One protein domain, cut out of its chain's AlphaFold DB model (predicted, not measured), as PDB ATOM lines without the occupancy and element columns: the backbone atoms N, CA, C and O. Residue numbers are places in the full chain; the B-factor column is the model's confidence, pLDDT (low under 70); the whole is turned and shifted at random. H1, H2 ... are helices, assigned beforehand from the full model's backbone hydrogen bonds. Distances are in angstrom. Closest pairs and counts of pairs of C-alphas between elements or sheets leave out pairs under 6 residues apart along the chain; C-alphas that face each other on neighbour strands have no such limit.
ATOM      1  N   LEU A 357     -33.975  -3.938   9.698       97.69
ATOM      2  CA  LEU A 357     -33.242  -5.201   9.822       97.69
ATOM      3  C   LEU A 357     -34.199  -6.406   9.880       97.69
ATOM      4  O   LEU A 357     -33.868  -7.469   9.356       97.69
ATOM      5  N   ASP A 358     -35.382  -6.248  10.480       97.62
ATOM      6  CA  ASP A 358     -36.440  -7.267  10.502       97.62
ATOM      7  C   ASP A 358     -37.050  -7.481   9.110       97.62
ATOM      8  O   ASP A 358     -37.179  -8.617   8.659       97.62
ATOM      9  N   ASP A 359     -37.399  -6.407   8.397       96.19
ATOM     10  CA  ASP A 359     -37.953  -6.473   7.038       96.19
ATOM     11  C   ASP A 359     -36.954  -7.095   6.046       96.19
ATOM     12  O   ASP A 359     -37.339  -7.920   5.217       96.19
ATOM     13  N   ALA A 360     -35.659  -6.787   6.180       96.06
ATOM     14  CA  ALA A 360     -34.594  -7.440   5.421       96.06
ATOM     15  C   ALA A 360     -34.480  -8.941   5.761       96.06
ATOM     16  O   ALA A 360     -34.560  -9.778   4.860       96.06
ATOM     17  N   GLN A 361     -34.375  -9.292   7.048       96.56
ATOM     18  CA  GLN A 361     -34.288 -10.684   7.513       96.56
ATOM     19  C   GLN A 361     -35.476 -11.537   7.042       96.56
ATOM     20  O   GLN A 361     -35.291 -12.688   6.642       96.56
ATOM     21  N   ASN A 362     -36.687 -10.976   7.057       97.00
ATOM     22  CA  ASN A 362     -37.905 -11.651   6.610       97.00
ATOM     23  C   ASN A 362     -38.003 -11.775   5.080       97.00
ATOM     24  O   ASN A 362     -38.614 -12.723   4.591       97.00
ATOM     25  N   PHE A 363     -37.425 -10.839   4.319       95.56
ATOM     26  CA  PHE A 363     -37.485 -10.835   2.853       95.56
ATOM     27  C   PHE A 363     -36.410 -11.722   2.204       95.56
ATOM     28  O   PHE A 363     -36.702 -12.416   1.233       95.56
ATOM     29  N   PHE A 364     -35.185 -11.733   2.741       95.06
ATOM     30  CA  PHE A 364     -34.052 -12.480   2.168       95.06
ATOM     31  C   PHE A 364     -33.712 -13.787   2.903       95.06
ATOM     32  O   PHE A 364     -32.938 -14.589   2.384       95.06
ATOM     33  N   GLY A 365     -34.219 -14.001   4.122       95.25
ATOM     34  CA  GLY A 365     -33.781 -15.093   5.006       95.25
ATOM     35  C   GLY A 365     -32.449 -14.827   5.729       95.25
ATOM     36  O   GLY A 365     -32.031 -15.630   6.562       95.25
ATOM     37  N   TYR A 366     -31.814 -13.686   5.464       95.06
ATOM     38  CA  TYR A 366     -30.637 -13.136   6.146       95.06
ATOM     39  C   TYR A 366     -30.701 -11.598   6.080       95.06
ATOM     40  O   TYR A 366     -31.598 -11.052   5.438       95.06
ATOM     41  N   ILE A 367     -29.764 -10.877   6.702       96.44
ATOM     42  CA  ILE A 367     -29.669  -9.410   6.590       96.44
ATOM     43  C   ILE A 367     -28.523  -9.043   5.629       96.44
ATOM     44  O   ILE A 367     -27.361  -9.117   6.037       96.44
ATOM     45  N   PRO A 368     -28.787  -8.608   4.379       96.19
ATOM     46  CA  PRO A 368     -27.735  -8.123   3.488       96.19
ATOM     47  C   PRO A 368     -26.947  -6.950   4.082       96.19
ATOM     48  O   PRO A 368     -27.523  -6.049   4.699       96.19
ATOM     49  N   ARG A 369     -25.633  -6.923   3.817       95.62
ATOM     50  CA  ARG A 369     -24.679  -5.919   4.337       95.62
ATOM     51  C   ARG A 369     -25.085  -4.470   4.026       95.62
ATOM     52  O   ARG A 369     -24.736  -3.573   4.784       95.62
ATOM     53  N   TYR A 370     -25.892  -4.245   2.984       96.50
ATOM     54  CA  TYR A 370     -26.527  -2.952   2.699       96.50
ATOM     55  C   TYR A 370     -27.410  -2.437   3.845       96.50
ATOM     56  O   TYR A 370     -27.219  -1.314   4.301       96.50
ATOM     57  N   PHE A 371     -28.355  -3.242   4.346       96.94
ATOM     58  CA  PHE A 371     -29.284  -2.805   5.400       96.94
ATOM     59  C   PHE A 371     -28.570  -2.633   6.735       96.94
ATOM     60  O   PHE A 371     -28.844  -1.684   7.465       96.94
ATOM     61  N   GLN A 372     -27.595  -3.506   7.001       96.19
ATOM     62  CA  GLN A 372     -26.675  -3.355   8.119       96.19
ATOM     63  C   GLN A 372     -25.941  -2.003   8.052       96.19
ATOM     64  O   GLN A 372     -25.990  -1.235   9.010       96.19
ATOM     65  N   PHE A 373     -25.319  -1.670   6.912       94.88
ATOM     66  CA  PHE A 373     -24.595  -0.407   6.736       94.88
ATOM     67  C   PHE A 373     -25.530   0.813   6.740       94.88
ATOM     68  O   PHE A 373     -25.162   1.851   7.276       94.88
ATOM     69  N   ALA A 374     -26.747   0.709   6.198       94.56
ATOM     70  CA  ALA A 374     -27.742   1.784   6.219       94.56
ATOM     71  C   ALA A 374     -28.171   2.133   7.650       94.56
ATOM     72  O   ALA A 374     -28.174   3.303   8.029       94.56
ATOM     73  N   VAL A 375     -28.458   1.113   8.461       95.19
ATOM     74  CA  VAL A 375     -28.783   1.264   9.883       95.19
ATOM     75  C   VAL A 375     -27.575   1.760  10.690       95.19
ATOM     76  O   VAL A 375     -27.734   2.637  11.536       95.19
ATOM     77  N   MET A 376     -26.364   1.280  10.391       93.75
ATOM     78  CA  MET A 376     -25.117   1.778  10.989       93.75
ATOM     79  C   MET A 376     -24.820   3.240  10.635       93.75
ATOM     80  O   MET A 376     -24.381   4.002  11.496       93.75
ATOM     81  N   TYR A 377     -25.059   3.658   9.392       91.38
ATOM     82  CA  TYR A 377     -24.868   5.045   8.975       91.38
ATOM     83  C   TYR A 377     -25.813   5.972   9.750       91.38
ATOM     84  O   TYR A 377     -25.379   7.033  10.195       91.38
ATOM     85  N   ASP A 378     -27.073   5.572   9.949       88.81
ATOM     86  CA  ASP A 378     -28.053   6.371  10.691       88.81
ATOM     87  C   ASP A 378     -27.741   6.448  12.196       88.81
ATOM     88  O   ASP A 378     -27.583   7.544  12.739       88.81
ATOM     89  N   ILE A 379     -27.568   5.302  12.869       90.44
ATOM     90  CA  ILE A 379     -27.413   5.261  14.333       90.44
ATOM     91  C   ILE A 379     -26.154   5.985  14.827       90.44
ATOM     92  O   ILE A 379     -26.150   6.517  15.936       90.44
ATOM     93  N   PHE A 380     -25.099   6.068  14.008       89.75
ATOM     94  CA  PHE A 380     -23.869   6.772  14.381       89.75
ATOM     95  C   PHE A 380     -23.999   8.296  14.463       89.75
ATOM     96  O   PHE A 380     -23.145   8.919  15.091       89.75
ATOM     97  N   TRP A 381     -25.071   8.901  13.943       81.62
ATOM     98  CA  TRP A 381     -25.390  10.302  14.256       81.62
ATOM     99  C   TRP A 381     -25.896  10.468  15.695       81.62
ATOM    100  O   TRP A 381     -25.616  11.487  16.318       81.62
ATOM    101  N   LEU A 382     -26.580   9.456  16.243       84.25
ATOM    102  CA  LEU A 382     -27.059   9.451  17.627       84.25
ATOM    103  C   LEU A 382     -25.961   9.023  18.611       84.25
ATOM    104  O   LEU A 382     -25.701   9.733  19.576       84.25
ATOM    105  N   VAL A 383     -25.261   7.907  18.362       88.75
ATOM    106  CA  VAL A 383     -24.193   7.419  19.267       88.75
ATOM    107  C   VAL A 383     -22.891   8.235  19.206       88.75
ATOM    108  O   VAL A 383     -21.901   7.862  19.825       88.75
ATOM    109  N   SER A 384     -22.874   9.349  18.472       85.00
ATOM    110  CA  SER A 384     -21.794  10.342  18.543       85.00
ATOM    111  C   SER A 384     -22.090  11.489  19.523       85.00
ATOM    112  O   SER A 384     -21.220  12.340  19.711       85.00
ATOM    113  N   SER A 385     -23.272  11.542  20.160       81.25
ATOM    114  CA  SER A 385     -23.553  12.537  21.206       81.25
ATOM    115  C   SER A 385     -22.885  12.157  22.529       81.25
ATOM    116  O   SER A 385     -22.897  10.997  22.943       81.25
ATOM    117  N   THR A 386     -22.305  13.146  23.213       72.81
ATOM    118  CA  THR A 386     -21.542  12.945  24.457       72.81
ATOM    119  C   THR A 386     -22.395  12.334  25.567       72.81
ATOM    120  O   THR A 386     -21.979  11.365  26.201       72.81
ATOM    121  N   ASP A 387     -23.609  12.853  25.747       76.25
ATOM    122  CA  ASP A 387     -24.511  12.517  26.847       76.25
ATOM    123  C   ASP A 387     -25.917  12.146  26.336       76.25
ATOM    124  O   ASP A 387     -26.273  12.392  25.178       76.25
ATOM    125  N   LEU A 388     -26.712  11.523  27.211       75.38
ATOM    126  CA  LEU A 388     -28.149  11.298  27.020       75.38
ATOM    127  C   LEU A 388     -28.937  12.512  27.518       75.38
ATOM    128  O   LEU A 388     -28.656  13.023  28.602       75.38
ATOM    129  N   ASN A 389     -29.969  12.930  26.780       71.31
ATOM    130  CA  ASN A 389     -30.856  13.995  27.240       71.31
ATOM    131  C   ASN A 389     -31.783  13.475  28.361       71.31
ATOM    132  O   ASN A 389     -32.793  12.809  28.110       71.31
ATOM    133  N   GLN A 390     -31.413  13.790  29.605       69.94
ATOM    134  CA  GLN A 390     -32.126  13.389  30.823       69.94
ATOM    135  C   GLN A 390     -33.461  14.130  31.024       69.94
ATOM    136  O   GLN A 390     -34.275  13.702  31.839       69.94
ATOM    137  N   GLU A 391     -33.717  15.215  30.284       75.69
ATOM    138  CA  GLU A 391     -34.995  15.936  30.332       75.69
ATOM    139  C   GLU A 391     -36.067  15.256  29.459       75.69
ATOM    140  O   GLU A 391     -37.251  15.282  29.796       75.69
ATOM    141  N   LEU A 392     -35.654  14.591  28.371       79.00
ATOM    142  CA  LEU A 392     -36.552  13.900  27.434       79.00
ATOM    143  C   LEU A 392     -36.828  12.434  27.809       79.00
ATOM    144  O   LEU A 392     -37.931  11.929  27.566       79.00
ATOM    145  N   LEU A 393     -35.842  11.731  28.377       82.38
ATOM    146  CA  LEU A 393     -35.915  10.299  28.691       82.38
ATOM    147  C   LEU A 393     -35.737  10.052  30.192       82.38
ATOM    148  O   LEU A 393     -34.699  10.393  30.753       82.38
ATOM    149  N   ASN A 394     -36.693   9.373  30.831       86.44
ATOM    150  CA  ASN A 394     -36.501   8.890  32.206       86.44
ATOM    151  C   ASN A 394     -35.579   7.657  32.252       86.44
ATOM    152  O   ASN A 394     -35.391   6.982  31.240       86.44
ATOM    153  N   ASP A 395     -35.055   7.307  33.426       86.56
ATOM    154  CA  ASP A 395     -34.081   6.220  33.628       86.56
ATOM    155  C   ASP A 395     -34.478   4.899  32.943       86.56
ATOM    156  O   ASP A 395     -33.643   4.214  32.350       86.56
ATOM    157  N   LYS A 396     -35.765   4.530  32.981       89.31
ATOM    158  CA  LYS A 396     -36.275   3.296  32.360       89.31
ATOM    159  C   LYS A 396     -36.256   3.378  30.832       89.31
ATOM    160  O   LYS A 396     -36.024   2.372  30.163       89.31
ATOM    161  N   GLU A 397     -36.506   4.558  30.279       90.62
ATOM    162  CA  GLU A 397     -36.427   4.837  28.844       90.62
ATOM    163  C   GLU A 397     -34.976   4.912  28.361       90.62
ATOM    164  O   GLU A 397     -34.672   4.326  27.326       90.62
ATOM    165  N   GLN A 398     -34.075   5.530  29.135       88.62
ATOM    166  CA  GLN A 398     -32.633   5.559  28.865       88.62
ATOM    167  C   GLN A 398     -32.044   4.139  28.829       88.62
ATOM    168  O   GLN A 398     -31.444   3.742  27.831       88.62
ATOM    169  N   ASN A 399     -32.293   3.330  29.867       90.62
ATOM    170  CA  ASN A 399     -31.848   1.932  29.919       90.62
ATOM    171  C   ASN A 399     -32.399   1.106  28.743       90.62
ATOM    172  O   ASN A 399     -31.672   0.319  28.134       90.62
ATOM    173  N   LYS A 400     -33.673   1.304  28.378       92.62
ATOM    174  CA  LYS A 400     -34.293   0.655  27.211       92.62
ATOM    175  C   LYS A 400     -33.639   1.090  25.892       92.62
ATOM    176  O   LYS A 400     -33.393   0.241  25.042       92.62
ATOM    177  N   TYR A 401     -33.364   2.381  25.723       91.94
ATOM    178  CA  TYR A 401     -32.726   2.949  24.534       91.94
ATOM    179  C   TYR A 401     -31.308   2.392  24.340       91.94
ATOM    180  O   TYR A 401     -31.006   1.870  23.268       91.94
ATOM    181  N   LEU A 402     -30.489   2.378  25.398       91.69
ATOM    182  CA  LEU A 402     -29.159   1.754  25.396       91.69
ATOM    183  C   LEU A 402     -29.231   0.249  25.077       91.69
ATOM    184  O   LEU A 402     -28.523  -0.227  24.193       91.69
ATOM    185  N   THR A 403     -30.155  -0.485  25.709       93.62
ATOM    186  CA  THR A 403     -30.377  -1.920  25.433       93.62
ATOM    187  C   THR A 403     -30.741  -2.173  23.965       93.62
ATOM    188  O   THR A 403     -30.282  -3.142  23.360       93.62
ATOM    189  N   TRP A 404     -31.567  -1.312  23.367       94.88
ATOM    190  CA  TRP A 404     -31.954  -1.424  21.960       94.88
ATOM    191  C   TRP A 404     -30.820  -1.069  20.995       94.88
ATOM    192  O   TRP A 404     -30.726  -1.707  19.946       94.88
ATOM    193  N   ILE A 405     -29.947  -0.119  21.342       94.56
ATOM    194  CA  ILE A 405     -28.712   0.160  20.594       94.56
ATOM    195  C   ILE A 405     -27.803  -1.069  20.615       94.56
ATOM    196  O   ILE A 405     -27.404  -1.543  19.555       94.56
ATOM    197  N   ASP A 406     -27.553  -1.653  21.783       93.75
ATOM    198  CA  ASP A 406     -26.724  -2.855  21.903       93.75
ATOM    199  C   ASP A 406     -27.260  -4.020  21.055       93.75
ATOM    200  O   ASP A 406     -26.519  -4.605  20.263       93.75
ATOM    201  N   GLN A 407     -28.568  -4.286  21.118       94.94
ATOM    202  CA  GLN A 407     -29.227  -5.303  20.287       94.94
ATOM    203  C   GLN A 407     -29.150  -5.004  18.780       94.94
ATOM    204  O   GLN A 407     -29.102  -5.928  17.970       94.94
ATOM    205  N   LEU A 408     -29.152  -3.730  18.380       95.62
ATOM    206  CA  LEU A 408     -29.034  -3.302  16.983       95.62
ATOM    207  C   LEU A 408     -27.605  -3.532  16.464       95.62
ATOM    208  O   LEU A 408     -27.426  -4.082  15.376       95.62
ATOM    209  N   PHE A 409     -26.588  -3.196  17.260       93.88
ATOM    210  CA  PHE A 409     -25.181  -3.473  16.948       93.88
ATOM    211  C   PHE A 409     -24.872  -4.978  16.954       93.88
ATOM    212  O   PHE A 409     -24.076  -5.455  16.141       93.88
ATOM    213  N   ASP A 410     -25.531  -5.765  17.807       93.50
ATOM    214  CA  ASP A 410     -25.350  -7.219  17.866       93.50
ATOM    215  C   ASP A 410     -25.804  -7.936  16.581       93.50
ATOM    216  O   ASP A 410     -25.227  -8.974  16.247       93.50
ATOM    217  N   ARG A 411     -26.720  -7.335  15.808       94.75
ATOM    218  CA  ARG A 411     -27.256  -7.839  14.525       94.75
ATOM    219  C   ARG A 411     -26.429  -7.496  13.276       94.75
ATOM    220  O   ARG A 411     -26.809  -7.910  12.184       94.75
ATOM    221  N   VAL A 412     -25.349  -6.726  13.411       93.12
ATOM    222  CA  VAL A 412     -24.506  -6.262  12.289       93.12
ATOM    223  C   VAL A 412     -23.165  -7.003  12.249       93.12
ATOM    224  O   VAL A 412     -22.600  -7.315  13.294       93.12
ATOM    225  N   ASP A 413     -22.633  -7.281  11.064       91.38
ATOM    226  CA  ASP A 413     -21.340  -7.939  10.884       91.38
ATOM    227  C   ASP A 413     -20.176  -7.020  11.303       91.38
ATOM    228  O   ASP A 413     -20.209  -5.799  11.121       91.38
ATOM    229  N   TYR A 414     -19.125  -7.602  11.893       88.19
ATOM    230  CA  TYR A 414     -18.002  -6.843  12.469       88.19
ATOM    231  C   TYR A 414     -17.278  -5.968  11.434       88.19
ATOM    232  O   TYR A 414     -16.831  -4.870  11.757       88.19
ATOM    233  N   ASP A 415     -17.176  -6.424  10.187       85.75
ATOM    234  CA  ASP A 415     -16.546  -5.691   9.089       85.75
ATOM    235  C   ASP A 415     -17.426  -4.548   8.553       85.75
ATOM    236  O   ASP A 415     -16.894  -3.522   8.129       85.75
ATOM    237  N   VAL A 416     -18.755  -4.689   8.618       89.31
ATOM    238  CA  VAL A 416     -19.721  -3.636   8.259       89.31
ATOM    239  C   VAL A 416     -19.756  -2.535   9.319       89.31
ATOM    240  O   VAL A 416     -19.764  -1.353   8.977       89.31
ATOM    241  N   LEU A 417     -19.713  -2.899  10.602       87.56
ATOM    242  CA  LEU A 417     -19.545  -1.939  11.697       87.56
ATOM    243  C   LEU A 417     -18.189  -1.212  11.589       87.56
ATOM    244  O   LEU A 417     -18.139   0.014  11.675       87.56
ATOM    245  N   ASN A 418     -17.106  -1.943  11.308       83.94
ATOM    246  CA  ASN A 418     -15.766  -1.376  11.121       83.94
ATOM    247  C   ASN A 418     -15.610  -0.518   9.844       83.94
ATOM    248  O   ASN A 418     -14.689   0.292   9.765       83.94
ATOM    249  N   SER A 419     -16.481  -0.664   8.836       81.25
ATOM    250  CA  SER A 419     -16.427   0.138   7.602       81.25
ATOM    251  C   SER A 419     -17.221   1.451   7.665       81.25
ATOM    252  O   SER A 419     -17.213   2.221   6.696       81.25
ATOM    253  N   ASN A 420     -17.893   1.726   8.789       79.88
ATOM    254  CA  ASN A 420     -18.659   2.952   9.001       79.88
ATOM    255  C   ASN A 420     -17.759   4.204   8.934       79.88
ATOM    256  O   ASN A 420     -16.590   4.187   9.312       79.88
ATOM    257  N   ARG A 421     -18.319   5.307   8.428       74.44
ATOM    258  CA  ARG A 421     -17.626   6.580   8.172       74.44
ATOM    259  C   ARG A 421     -18.090   7.732   9.068       74.44
ATOM    260  O   ARG A 421     -17.482   8.795   9.013       74.44
ATOM    261  N   ASN A 422     -19.150   7.535   9.855       78.81
ATOM    262  CA  ASN A 422     -19.758   8.596  10.667       78.81
ATOM    263  C   ASN A 422     -19.239   8.609  12.114       78.81
ATOM    264  O   ASN A 422     -19.299   9.641  12.772       78.81
ATOM    265  N   GLY A 423     -18.714   7.481  12.602       77.44
ATOM    266  CA  GLY A 423     -18.054   7.392  13.905       77.44
ATOM    267  C   GLY A 423     -16.559   7.692  13.836       77.44
ATOM    268  O   GLY A 423     -15.913   7.474  12.811       77.44
ATOM    269  N   SER A 424     -15.983   8.127  14.958       82.19
ATOM    270  CA  SER A 424     -14.529   8.102  15.127       82.19
ATOM    271  C   SER A 424     -14.027   6.651  15.183       82.19
ATOM    272  O   SER A 424     -14.750   5.758  15.630       82.19
ATOM    273  N   TYR A 425     -12.770   6.412  14.786       80.12
ATOM    274  CA  TYR A 425     -12.113   5.099  14.907       80.12
ATOM    275  C   TYR A 425     -12.305   4.492  16.308       80.12
ATOM    276  O   TYR A 425     -12.644   3.323  16.462       80.12
ATOM    277  N   TRP A 426     -12.167   5.318  17.340       81.12
ATOM    278  CA  TRP A 426     -12.319   4.938  18.739       81.12
ATOM    279  C   TRP A 426     -13.745   4.558  19.133       81.12
ATOM    280  O   TRP A 426     -13.936   3.540  19.791       81.12
ATOM    281  N   LEU A 427     -14.738   5.329  18.689       86.25
ATOM    282  CA  LEU A 427     -16.151   5.040  18.931       86.25
ATOM    283  C   LEU A 427     -16.577   3.730  18.247       86.25
ATOM    284  O   LEU A 427     -17.308   2.929  18.824       86.25
ATOM    285  N   ILE A 428     -16.072   3.482  17.035       85.94
ATOM    286  CA  ILE A 428     -16.297   2.233  16.299       85.94
ATOM    287  C   ILE A 428     -15.666   1.047  17.050       85.94
ATOM    288  O   ILE A 428     -16.353   0.052  17.284       85.94
ATOM    289  N   ASN A 429     -14.412   1.159  17.510       80.81
ATOM    290  CA  ASN A 429     -13.763   0.098  18.295       80.81
ATOM    291  C   ASN A 429     -14.429  -0.147  19.657       80.81
ATOM    292  O   ASN A 429     -14.544  -1.297  20.067       80.81
ATOM    293  N   TYR A 430     -14.932   0.889  20.331       84.94
ATOM    294  CA  TYR A 430     -15.708   0.738  21.566       84.94
ATOM    295  C   TYR A 430     -16.953  -0.135  21.355       84.94
ATOM    296  O   TYR A 430     -17.162  -1.107  22.080       84.94
ATOM    297  N   TYR A 431     -17.743   0.132  20.311       87.62
ATOM    298  CA  TYR A 431     -18.915  -0.693  20.015       87.62
ATOM    299  C   TYR A 431     -18.567  -2.093  19.487       87.62
ATOM    300  O   TYR A 431     -19.276  -3.050  19.803       87.62
ATOM    301  N   LEU A 432     -17.461  -2.245  18.748       85.69
ATOM    302  CA  LEU A 432     -16.903  -3.558  18.400       85.69
ATOM    303  C   LEU A 432     -16.509  -4.351  19.662       85.69
ATOM    304  O   LEU A 432     -16.778  -5.553  19.708       85.69
ATOM    305  N   GLN A 433     -15.955  -3.701  20.698       79.38
ATOM    306  CA  GLN A 433     -15.663  -4.352  21.980       79.38
ATOM    307  C   GLN A 433     -16.947  -4.778  22.685       79.38
ATOM    308  O   GLN A 433     -17.094  -5.953  23.004       79.38
ATOM    309  N   LYS A 434     -17.901  -3.862  22.890       85.12
ATOM    310  CA  LYS A 434     -19.144  -4.154  23.626       85.12
ATOM    311  C   LYS A 434     -19.939  -5.294  22.972       85.12
ATOM    312  O   LYS A 434     -20.458  -6.167  23.666       85.12
ATOM    313  N   LYS A 435     -19.939  -5.365  21.635       88.88
ATOM    314  CA  LYS A 435     -20.460  -6.500  20.853       88.88
ATOM    315  C   LYS A 435     -19.685  -7.805  21.104       88.88
ATOM    316  O   LYS A 435     -20.300  -8.853  21.293       88.88
ATOM    317  N   ALA A 436     -18.352  -7.766  21.111       82.62
ATOM    318  CA  ALA A 436     -17.511  -8.937  21.375       82.62
ATOM    319  C   ALA A 436     -17.670  -9.465  22.815       82.62
ATOM    320  O   ALA A 436     -17.788 -10.676  23.007       82.62
ATOM    321  N   GLU A 437     -17.755  -8.565  23.800       82.00
ATOM    322  CA  GLU A 437     -18.034  -8.855  25.213       82.00
ATOM    323  C   GLU A 437     -19.392  -9.557  25.371       82.00
ATOM    324  O   GLU A 437     -19.454 -10.654  25.928       82.00
ATOM    325  N   ARG A 438     -20.472  -9.003  24.795       88.06
ATOM    326  CA  ARG A 438     -21.809  -9.637  24.803       88.06
ATOM    327  C   ARG A 438     -21.855 -10.987  24.083       88.06
ATOM    328  O   ARG A 438     -22.669 -11.835  24.438       88.06
ATOM    329  N   GLN A 439     -20.987 -11.206  23.095       85.44
ATOM    330  CA  GLN A 439     -20.840 -12.488  22.397       85.44
ATOM    331  C   GLN A 439     -19.878 -13.472  23.091       85.44
ATOM    332  O   GLN A 439     -19.617 -14.539  22.535       85.44
ATOM    333  N   GLY A 440     -19.339 -13.149  24.274       81.56
ATOM    334  CA  GLY A 440     -18.434 -14.030  25.023       81.56
ATOM    335  C   GLY A 440     -17.079 -14.265  24.344       81.56
ATOM    336  O   GLY A 440     -16.451 -15.301  24.557       81.56
TER     337      GLY A 440
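AT A GLANCE: This is residues 357 to 440 of the 988 residues of the protein "Glyco_trans_2-like domain-containing protein" of Weissella kandleri (UniProt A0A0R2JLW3). Two helices, H2 and H3, run opposite ways, joined by a wide loop; H1 folds back on H2 as a helical hairpin, while short H4 bridges H2 and H5, and H5 meets H3's last residues, 406 to 410, crosswise. The 84 printed residues hold five named helices, H1 to H5, and no named strand: all helix, compact, radius of gyration of the C-alphas 13.4 A, spans 40 by 28 by 26 A.

IN THESE COORDINATES: H1, residues 357 to 364, begins at C-alpha 357 (-33.242, -5.201, 9.822). H2 is 369 to 382, 20.5 A; H3 395 to 410, 22.5 A; H4 414 to 418; H5 425 to 438, 20.2 A, ending at C-alpha 438 (-21.809, -9.637, 24.803).

HOW THE PARTS SIT: H2, with residues 371 to 375, touches H1; the closest C-alphas, Leu 357 and Phe 371, are 6.4 A apart, at a shallow tilt of 9 degrees. H2 touches H4, C-alphas Phe 373 and Val 416 closest at 6.0 A. H2 and H3 are close but not clearly touching, C-alphas Met 376 and Phe 409 closest at 7.9 A. H5, with residues 431 to 435, touches H3 about perpendicular at 88 degrees, C-alphas Asp 410 and Lys 435 closest at 5.8 A. H5, with residues 428 to 432, touches H4, C-alphas Asn 418 and Ile 428 closest at 6.3 A. H2 and H5 are apart. Every O i to N i+4 pair is within hydrogen-bond range in H1, H3, H4 and H5; H2 has 8 of 10.

THE WHOLE: The C-alphas farthest apart, Gly 365 and Glu 391, span 40.1 A. The printed part has no cut. The link from H2 to H3 is long; residue 390 is under 70 pLDDT.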